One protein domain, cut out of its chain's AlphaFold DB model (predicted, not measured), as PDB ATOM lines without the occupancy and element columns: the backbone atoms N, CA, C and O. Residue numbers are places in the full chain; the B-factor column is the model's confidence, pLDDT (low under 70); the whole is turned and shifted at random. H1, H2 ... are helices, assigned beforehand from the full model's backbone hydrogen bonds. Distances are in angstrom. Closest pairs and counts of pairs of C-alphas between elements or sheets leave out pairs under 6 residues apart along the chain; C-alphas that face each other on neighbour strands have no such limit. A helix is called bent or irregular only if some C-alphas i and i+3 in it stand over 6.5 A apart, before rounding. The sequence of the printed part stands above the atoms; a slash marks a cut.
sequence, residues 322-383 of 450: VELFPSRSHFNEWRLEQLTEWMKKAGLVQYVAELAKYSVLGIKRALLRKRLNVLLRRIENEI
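AT A GLANCE: This is residues 322 to 383 of the 450 residues of the protein "SAM domain-containing protein" of Dictyocaulus viviparus (UniProt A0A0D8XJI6). A long helix, H4, runs crosswise past the turn end of a helical hairpin made of H2 and H3, where residues 346 to 348 join the two. The short helix H1 sits off to the side of H2 that is away from H3, near the last turn of H4, and few contacts join the four helices to each other. The printed part has 62 residues with four named helices, in the order H1, H2, H3, H4 along the chain, and no named strand, and its class is all helix. The whole is compact, with a radius of gyration of the C-alphas of 11.2 A, and its C-alphas span 27 by 24 by 17 A along their three main axes.

IN THESE COORDINATES: The longest helix is H4, residues 366 to 380, 15 residues from Ala 366 to Glu 380. It measures 21.0 A from its first to its last C-alpha, starting with C-alpha 366 at (69.971, 49.979, 174.051) and ending with C-alpha 380 at (81.644, 52.573, 156.840). H2 is residues 336 to 345, from Leu 336 to Lys 345, and is 14.1 A long from first to last C-alpha. H3 is residues 349 to 357, from Val 349 to Lys 357, and is 13.9 A long; C-alpha 357 is at (62.151, 66.832, 162.873). H3 is irregular: its C-alphas 350 and 353 are 7.0 A apart, where about 5 A is the spacing in a regular helix, and its line is a rough one. H1 is the shortest, residues 328 to 332, from Arg 328 to Asn 332, with 6.4 A between its first and last C-alphas; C-alpha 328 is at (79.927, 54.143, 151.725). Residues 322 to 327 come before H1, and residues 381 to 383 follow H4.

HOW THE PARTS SIT: H4 and H1 only just touch, with 3 pairs of C-alphas within 8 A. H4 touches H1 with residues 379 to 380 alone. The closest C-alphas of the two are those of Arg 328 and Glu 380, 5.6 A apart, while their centres are 15.7 A apart. H4 is apart from H2, and it is apart from H3 as well. H2 and H3 touch and form a helical hairpin, with 8 pairs of C-alphas within 8 A. Their closest C-alphas are those of Thr 340 and Val 352, 5.8 A apart, and their centres are 9.5 A apart. Their lines stand at a shallow tilt of 17 degrees, and they run opposite ways. H1 and H2 are only just apart, with their closest C-alphas 8.4 A from each other, and H1 is apart from H3. In the backbones of H1, H2 and H4 every O i to N i+4 pair is within hydrogen-bond range, and in H3 it is 3 of 5.

THE WHOLE: The two C-alphas farthest apart are those of Lys 357 and Ile 383, 30.6 A from each other. The first and last printed C-alphas, those of Val 322 and Ile 383, are 17.3 A apart. The printed part has no cut. The links from H1 to H2 and from H2 to H3 are tight, with 3 residues each, and the link from H3 to H4 is short, with 8 residues; no link is long. The mean pLDDT of the printed part is 84.0. The model's confidence is low, under 70, at residues 356 to 360, of which 356 and 357 belong to H3. By element, the mean pLDDT is 90 for H4, 88 for H2, 85 for H1 and 78 for H3.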
ATOM      1  N   VAL A 322      65.955  50.639 148.442       76.75
ATOM      2  CA  VAL A 322      66.975  51.097 149.391       76.75
ATOM      3  C   VAL A 322      67.601  49.863 150.032       76.75
ATOM      4  O   VAL A 322      66.920  49.037 150.646       76.75
ATOM      5  N   GLU A 323      68.889  49.658 149.787       84.31
ATOM      6  CA  GLU A 323      69.651  48.537 150.329       84.31
ATOM      7  C   GLU A 323      69.930  48.780 151.811       84.31
ATOM      8  O   GLU A 323      70.070  49.924 152.234       84.31
ATOM      9  N   LEU A 324      69.970  47.712 152.617       85.12
ATOM     10  CA  LEU A 324      70.313  47.851 154.038       85.12
ATOM     11  C   LEU A 324      71.808  48.175 154.209       85.12
ATOM     12  O   LEU A 324      72.169  48.924 155.113       85.12
ATOM     13  N   PHE A 325      72.638  47.671 153.290       88.31
ATOM     14  CA  PHE A 325      74.091  47.840 153.255       88.31
ATOM     15  C   PHE A 325      74.539  48.459 151.915       88.31
ATOM     16  O   PHE A 325      75.074  47.752 151.064       88.31
ATOM     17  N   PRO A 326      74.272  49.755 151.675       88.44
ATOM     18  CA  PRO A 326      74.795  50.470 150.507       88.44
ATOM     19  C   PRO A 326      76.322  50.648 150.576       88.44
ATOM     20  O   PRO A 326      76.915  50.543 151.651       88.44
ATOM     21  N   SER A 327      76.957  51.005 149.451       86.19
ATOM     22  CA  SER A 327      78.354  51.469 149.468       86.19
ATOM     23  C   SER A 327      78.500  52.762 150.269       86.19
ATOM     24  O   SER A 327      77.578  53.588 150.311       86.19
ATOM     25  N   ARG A 328      79.677  52.974 150.871       85.44
ATOM     26  CA  ARG A 328      79.927  54.143 151.725       85.44
ATOM     27  C   ARG A 328      79.714  55.453 150.971       85.44
ATOM     28  O   ARG A 328      79.050  56.355 151.476       85.44
ATOM     29  N   SER A 329      80.245  55.545 149.752       83.69
ATOM     30  CA  SER A 329      80.109  56.737 148.906       83.69
ATOM     31  C   SER A 329      78.645  57.057 148.612       83.69
ATOM     32  O   SER A 329      78.228  58.199 148.757       83.69
ATOM     33  N   HIS A 330      77.840  56.040 148.285       85.81
ATOM     34  CA  HIS A 330      76.418  56.232 148.011       85.81
ATOM     35  C   HIS A 330      75.655  56.660 149.268       85.81
ATOM     36  O   HIS A 330      74.822  57.555 149.185       85.81
ATOM     37  N   PHE A 331      75.960  56.069 150.427       87.12
ATOM     38  CA  PHE A 331      75.322  56.410 151.700       87.12
ATOM     39  C   PHE A 331      75.556  57.869 152.122       87.12
ATOM     40  O   PHE A 331      74.665  58.496 152.690       87.12
ATOM     41  N   ASN A 332      76.726  58.437 151.819       84.69
ATOM     42  CA  ASN A 332      77.041  59.835 152.132       84.69
ATOM     43  C   ASN A 332      76.288  60.845 151.252       84.69
ATOM     44  O   ASN A 332      76.088  61.986 151.651       84.69
ATOM     45  N   GLU A 333      75.853  60.431 150.062       85.75
ATOM     46  CA  GLU A 333      75.087  61.270 149.133       85.75
ATOM     47  C   GLU A 333      73.570  61.203 149.381       85.75
ATOM     48  O   GLU A 333      72.787  61.851 148.677       85.75
ATOM     49  N   TRP A 334      73.129  60.399 150.355       86.12
ATOM     50  CA  TRP A 334      71.711  60.168 150.590       86.12
ATOM     51  C   TRP A 334      70.980  61.408 151.080       86.12
ATOM     52  O   TRP A 334      71.370  62.079 152.034       86.12
ATOM     53  N   ARG A 335      69.831  61.665 150.450       82.75
ATOM     54  CA  ARG A 335      68.874  62.661 150.937       82.75
ATOM     55  C   ARG A 335      68.028  62.093 152.071       82.75
ATOM     56  O   ARG A 335      67.911  60.878 152.232       82.75
ATOM     57  N   LEU A 336      67.364  62.992 152.803       82.69
ATOM     58  CA  LEU A 336      66.477  62.641 153.916       82.69
ATOM     59  C   LEU A 336      65.462  61.553 153.533       82.69
ATOM     60  O   LEU A 336      65.261  60.622 154.297       82.69
ATOM     61  N   GLU A 337      64.887  61.605 152.333       86.00
ATOM     62  CA  GLU A 337      63.948  60.590 151.831       86.00
ATOM     63  C   GLU A 337      64.566  59.181 151.814       86.00
ATOM     64  O   GLU A 337      63.997  58.241 152.370       86.00
ATOM     65  N   GLN A 338      65.771  59.038 151.258       87.25
ATOM     66  CA  GLN A 338      66.484  57.757 151.200       87.25
ATOM     67  C   GLN A 338      66.883  57.280 152.599       87.25
ATOM     68  O   GLN A 338      66.725  56.102 152.912       87.25
ATOM     69  N   LEU A 339      67.323  58.201 153.457       87.44
ATOM     70  CA  LEU A 339      67.668  57.897 154.842       87.44
ATOM     71  C   LEU A 339      66.438  57.457 155.653       87.44
ATOM     72  O   LEU A 339      66.531  56.533 156.457       87.44
ATOM     73  N   THR A 340      65.272  58.064 155.419       86.75
ATOM     74  CA  THR A 340      64.019  57.671 156.081       86.75
ATOM     75  C   THR A 340      63.568  56.279 155.648       86.75
ATOM     76  O   THR A 340      63.189  55.478 156.500       86.75
ATOM     77  N   GLU A 341      63.666  55.945 154.359       89.06
ATOM     78  CA  GLU A 341      63.390  54.593 153.860       89.06
ATOM     79  C   GLU A 341      64.400  53.565 154.387       89.06
ATOM     80  O   GLU A 341      64.020  52.466 154.797       89.06
ATOM     81  N   TRP A 342      65.681  53.930 154.471       91.25
ATOM     82  CA  TRP A 342      66.697  53.073 155.074       91.25
ATOM     83  C   TRP A 342      66.438  52.821 156.558       91.25
ATOM     84  O   TRP A 342      66.482  51.675 156.991       91.25
ATOM     85  N   MET A 343      66.086  53.853 157.328       89.25
ATOM     86  CA  MET A 343      65.728  53.716 158.743       89.25
ATOM     87  C   MET A 343      64.524  52.794 158.942       89.25
ATOM     88  O   MET A 343      64.513  51.990 159.877       89.25
ATOM     89  N   LYS A 344      63.525  52.849 158.049       88.94
ATOM     90  CA  LYS A 344      62.409  51.893 158.073       88.94
ATOM     91  C   LYS A 344      62.907  50.467 157.866       88.94
ATOM     92  O   LYS A 344      62.560  49.584 158.646       88.94
ATOM     93  N   LYS A 345      63.765  50.250 156.865       88.31
ATOM     94  CA  LYS A 345      64.354  48.936 156.569       88.31
ATOM     95  C   LYS A 345      65.280  48.428 157.679       88.31
ATOM     96  O   LYS A 345      65.320  47.231 157.938       88.31
ATOM     97  N   ALA A 346      65.968  49.330 158.372       88.44
ATOM     98  CA  ALA A 346      66.769  49.028 159.550       88.44
ATOM     99  C   ALA A 346      65.915  48.641 160.774       88.44
ATOM    100  O   ALA A 346      66.472  48.211 161.780       88.44
ATOM    101  N   GLY A 347      64.584  48.764 160.708       87.94
ATOM    102  CA  GLY A 347      63.686  48.455 161.821       87.94
ATOM    103  C   GLY A 347      63.518  49.597 162.823       87.94
ATOM    104  O   GLY A 347      63.043  49.391 163.933       87.94
ATOM    105  N   LEU A 348      63.891  50.819 162.440       87.19
ATOM    106  CA  LEU A 348      63.847  52.020 163.279       87.19
ATOM    107  C   LEU A 348      62.680  52.940 162.886       87.19
ATOM    108  O   LEU A 348      62.754  54.156 163.053       87.19
ATOM    109  N   VAL A 349      61.585  52.361 162.373       85.94
ATOM    110  CA  VAL A 349      60.405  53.079 161.850       85.94
ATOM    111  C   VAL A 349      59.867  54.101 162.858       85.94
ATOM    112  O   VAL A 349      59.548  55.229 162.489       85.94
ATOM    113  N   GLN A 350      59.835  53.737 164.143       84.88
ATOM    114  CA  GLN A 350      59.342  54.597 165.223       84.88
ATOM    115  C   GLN A 350      60.168  55.878 165.435       84.88
ATOM    116  O   GLN A 350      59.664  56.837 166.013       84.88
ATOM    117  N   TYR A 351      61.407  55.920 164.938       82.94
ATOM    118  CA  TYR A 351      62.306  57.070 165.054       82.94
ATOM    119  C   TYR A 351      62.383  57.913 163.774       82.94
ATOM    120  O   TYR A 351      63.014  58.966 163.765       82.94
ATOM    121  N   VAL A 352      61.712  57.503 162.692       83.06
ATOM    122  CA  VAL A 352      61.739  58.215 161.399       83.06
ATOM    123  C   VAL A 352      61.138  59.619 161.509       83.06
ATOM    124  O   VAL A 352      61.668  60.567 160.935       83.06
ATOM    125  N   ALA A 353      60.055  59.774 162.275       79.25
ATOM    126  CA  ALA A 353      59.441  61.081 162.513       79.25
ATOM    127  C   ALA A 353      60.364  62.020 163.309       79.25
ATOM    128  O   ALA A 353      60.344  63.232 163.105       79.25
ATOM    129  N   GLU A 354      61.182  61.455 164.198       75.56
ATOM    130  CA  GLU A 354      62.145  62.202 165.002       75.56
ATOM    131  C   GLU A 354      63.344  62.631 164.150       75.56
ATOM    132  O   GLU A 354      63.725  63.791 164.217       75.56
ATOM    133  N   LEU A 355      63.831  61.759 163.256       74.94
ATOM    134  CA  LEU A 355      64.875  62.078 162.274       74.94
ATOM    135  C   LEU A 355      64.496  63.247 161.356       74.94
ATOM    136  O   LEU A 355      65.319  64.096 161.035       74.94
ATOM    137  N   ALA A 356      63.243  63.273 160.897       68.69
ATOM    138  CA  ALA A 356      62.761  64.324 160.006       68.69
ATOM    139  C   ALA A 356      62.598  65.675 160.722       68.69
ATOM    140  O   ALA A 356      62.587  66.722 160.077       68.69
ATOM    141  N   LYS A 357      62.438  65.653 162.051       68.56
ATOM    142  CA  LYS A 357      62.151  66.832 162.873       68.56
ATOM    143  C   LYS A 357      63.382  67.363 163.611       68.56
ATOM    144  O   LYS A 357      63.466  68.564 163.861       68.56
ATOM    145  N   TYR A 358      64.311  66.484 163.971       63.03
ATOM    146  CA  TYR A 358      65.476  66.762 164.799       63.03
ATOM    147  C   TYR A 358      66.704  66.024 164.258       63.03
ATOM    148  O   TYR A 358      66.607  64.916 163.742       63.03
ATOM    149  N   SER A 359      67.886  66.610 164.433       59.44
ATOM    150  CA  SER A 359      69.163  65.978 164.071       59.44
ATOM    151  C   SER A 359      69.610  64.881 165.049       59.44
ATOM    152  O   SER A 359      70.614  64.216 164.802       59.44
ATOM    153  N   VAL A 360      68.883  64.678 166.155       62.06
ATOM    154  CA  VAL A 360      69.224  63.722 167.218       62.06
ATOM    155  C   VAL A 360      68.122  62.672 167.335       62.06
ATOM    156  O   VAL A 360      66.966  63.010 167.580       62.06
ATOM    157  N   LEU A 361      68.488  61.397 167.189       73.81
ATOM    158  CA  LEU A 361      67.584  60.263 167.385       73.81
ATOM    159  C   LEU A 361      67.546  59.904 168.876       73.81
ATOM    160  O   LEU A 361      68.536  59.423 169.427       73.81
ATOM    161  N   GLY A 362      66.408  60.103 169.539       71.44
ATOM    162  CA  GLY A 362      66.200  59.803 170.958       71.44
ATOM    163  C   GLY A 362      65.980  58.311 171.227       71.44
ATOM    164  O   GLY A 362      65.036  57.933 171.929       71.44
ATOM    165  N   ILE A 363      66.808  57.433 170.651       80.88
ATOM    166  CA  ILE A 363      66.626  55.979 170.745       80.88
ATOM    167  C   ILE A 363      66.856  55.533 172.187       80.88
ATOM    168  O   ILE A 363      67.987  55.461 172.658       80.88
ATOM    169  N   LYS A 364      65.771  55.214 172.897       79.50
ATOM    170  CA  LYS A 364      65.812  54.801 174.311       79.50
ATOM    171  C   LYS A 364      66.311  53.369 174.508       79.50
ATOM    172  O   LYS A 364      67.018  53.112 175.478       79.50
ATOM    173  N   ARG A 365      65.950  52.451 173.602       82.06
ATOM    174  CA  ARG A 365      66.295  51.022 173.694       82.06
ATOM    175  C   ARG A 365      67.766  50.804 173.328       82.06
ATOM    176  O   ARG A 365      68.179  51.161 172.225       82.06
ATOM    177  N   ALA A 366      68.535  50.197 174.229       86.25
ATOM    178  CA  ALA A 366      69.971  49.979 174.051       86.25
ATOM    179  C   ALA A 366      70.293  49.109 172.826       86.25
ATOM    180  O   ALA A 366      71.123  49.494 172.007       86.25
ATOM    181  N   LEU A 367      69.560  48.012 172.619       87.88
ATOM    182  CA  LEU A 367      69.776  47.117 171.476       87.88
ATOM    183  C   LEU A 367      69.453  47.767 170.126       87.88
ATOM    184  O   LEU A 367      70.153  47.512 169.150       87.88
ATOM    185  N   LEU A 368      68.466  48.667 170.062       88.12
ATOM    186  CA  LEU A 368      68.190  49.431 168.838       88.12
ATOM    187  C   LEU A 368      69.288  50.465 168.547       88.12
ATOM    188  O   LEU A 368      69.644  50.660 167.384       88.12
ATOM    189  N   ARG A 369      69.872  51.089 169.585       88.94
ATOM    190  CA  ARG A 369      71.075  51.928 169.428       88.94
ATOM    191  C   ARG A 369      72.247  51.098 168.916       88.94
ATOM    192  O   ARG A 369      72.898  51.486 167.947       88.94
ATOM    193  N   LYS A 370      72.483  49.933 169.527       90.31
ATOM    194  CA  LYS A 370      73.539  49.006 169.116       90.31
ATOM    195  C   LYS A 370      73.353  48.563 167.668       90.31
ATOM    196  O   LYS A 370      74.304  48.656 166.898       90.31
ATOM    197  N   ARG A 371      72.135  48.191 167.270       91.25
ATOM    198  CA  ARG A 371      71.789  47.848 165.886       91.25
ATOM    199  C   ARG A 371      72.168  48.949 164.913       91.25
ATOM    200  O   ARG A 371      72.884  48.687 163.953       91.25
ATOM    201  N   LEU A 372      71.747  50.182 165.177       90.50
ATOM    202  CA  LEU A 372      72.083  51.309 164.314       90.50
ATOM    203  C   LEU A 372      73.605  51.493 164.190       90.50
ATOM    204  O   LEU A 372      74.123  51.608 163.081       90.50
ATOM    205  N   ASN A 373      74.330  51.433 165.309       89.50
ATOM    206  CA  ASN A 373      75.791  51.529 165.322       89.50
ATOM    207  C   ASN A 373      76.467  50.389 164.544       89.50
ATOM    208  O   ASN A 373      77.437  50.617 163.824       89.50
ATOM    209  N   VAL A 374      75.958  49.163 164.656       91.12
ATOM    210  CA  VAL A 374      76.448  47.999 163.908       91.12
ATOM    211  C   VAL A 374      76.243  48.188 162.402       91.12
ATOM    212  O   VAL A 374      77.190  48.015 161.635       91.12
ATOM    213  N   LEU A 375      75.046  48.601 161.975       91.25
ATOM    214  CA  LEU A 375      74.750  48.858 160.561       91.25
ATOM    215  C   LEU A 375      75.650  49.970 159.998       91.25
ATOM    216  O   LEU A 375      76.251  49.809 158.937       91.25
ATOM    217  N   LEU A 376      75.814  51.070 160.738       90.69
ATOM    218  CA  LEU A 376      76.661  52.195 160.339       90.69
ATOM    219  C   LEU A 376      78.148  51.831 160.259       90.69
ATOM    220  O   LEU A 376      78.834  52.314 159.352       90.69
ATOM    221  N   ARG A 377      78.665  51.007 161.183       90.00
ATOM    222  CA  ARG A 377      80.046  50.492 161.126       90.00
ATOM    223  C   ARG A 377      80.252  49.594 159.912       90.00
ATOM    224  O   ARG A 377      81.252  49.742 159.219       90.00
ATOM    225  N   ARG A 378      79.297  48.705 159.616       90.06
ATOM    226  CA  ARG A 378      79.371  47.826 158.440       90.06
ATOM    227  C   ARG A 378      79.369  48.607 157.127       90.06
ATOM    228  O   ARG A 378      80.182  48.301 156.267       90.06
ATOM    229  N   ILE A 379      78.531  49.640 157.001       89.88
ATOM    230  CA  ILE A 379      78.535  50.533 155.827       89.88
ATOM    231  C   ILE A 379      79.864  51.292 155.719       89.88
ATOM    232  O   ILE A 379      80.424  51.406 154.635       89.88
ATOM    233  N   GLU A 380      80.392  51.804 156.835       87.94
ATOM    234  CA  GLU A 380      81.644  52.573 156.840       87.94
ATOM    235  C   GLU A 380      82.865  51.744 156.424       87.94
ATOM    236  O   GLU A 380      83.732  52.242 155.702       87.94
ATOM    237  N   ASN A 381      82.904  50.494 156.876       87.00
ATOM    238  CA  ASN A 381      83.989  49.554 156.621       87.00
ATOM    239  C   ASN A 381      83.734  48.667 155.389       87.00
ATOM    240  O   ASN A 381      84.537  47.784 155.108       87.00
ATOM    241  N   GLU A 382      82.608  48.865 154.693       85.25
ATOM    242  CA  GLU A 382      82.154  48.070 153.542       85.25
ATOM    243  C   GLU A 382      82.214  46.547 153.776       85.25
ATOM    244  O   GLU A 382      82.583  45.764 152.897       85.25
ATOM    245  N   ILE A 383      81.835  46.121 154.986       84.94
ATOM    246  CA  ILE A 383      81.884  44.718 155.413       84.94
ATOM    247  C   ILE A 383      80.827  43.917 154.650       84.94
ATOM    248  O   ILE A 383      79.641  44.246 154.679       84.94
TER     249      ILE A 383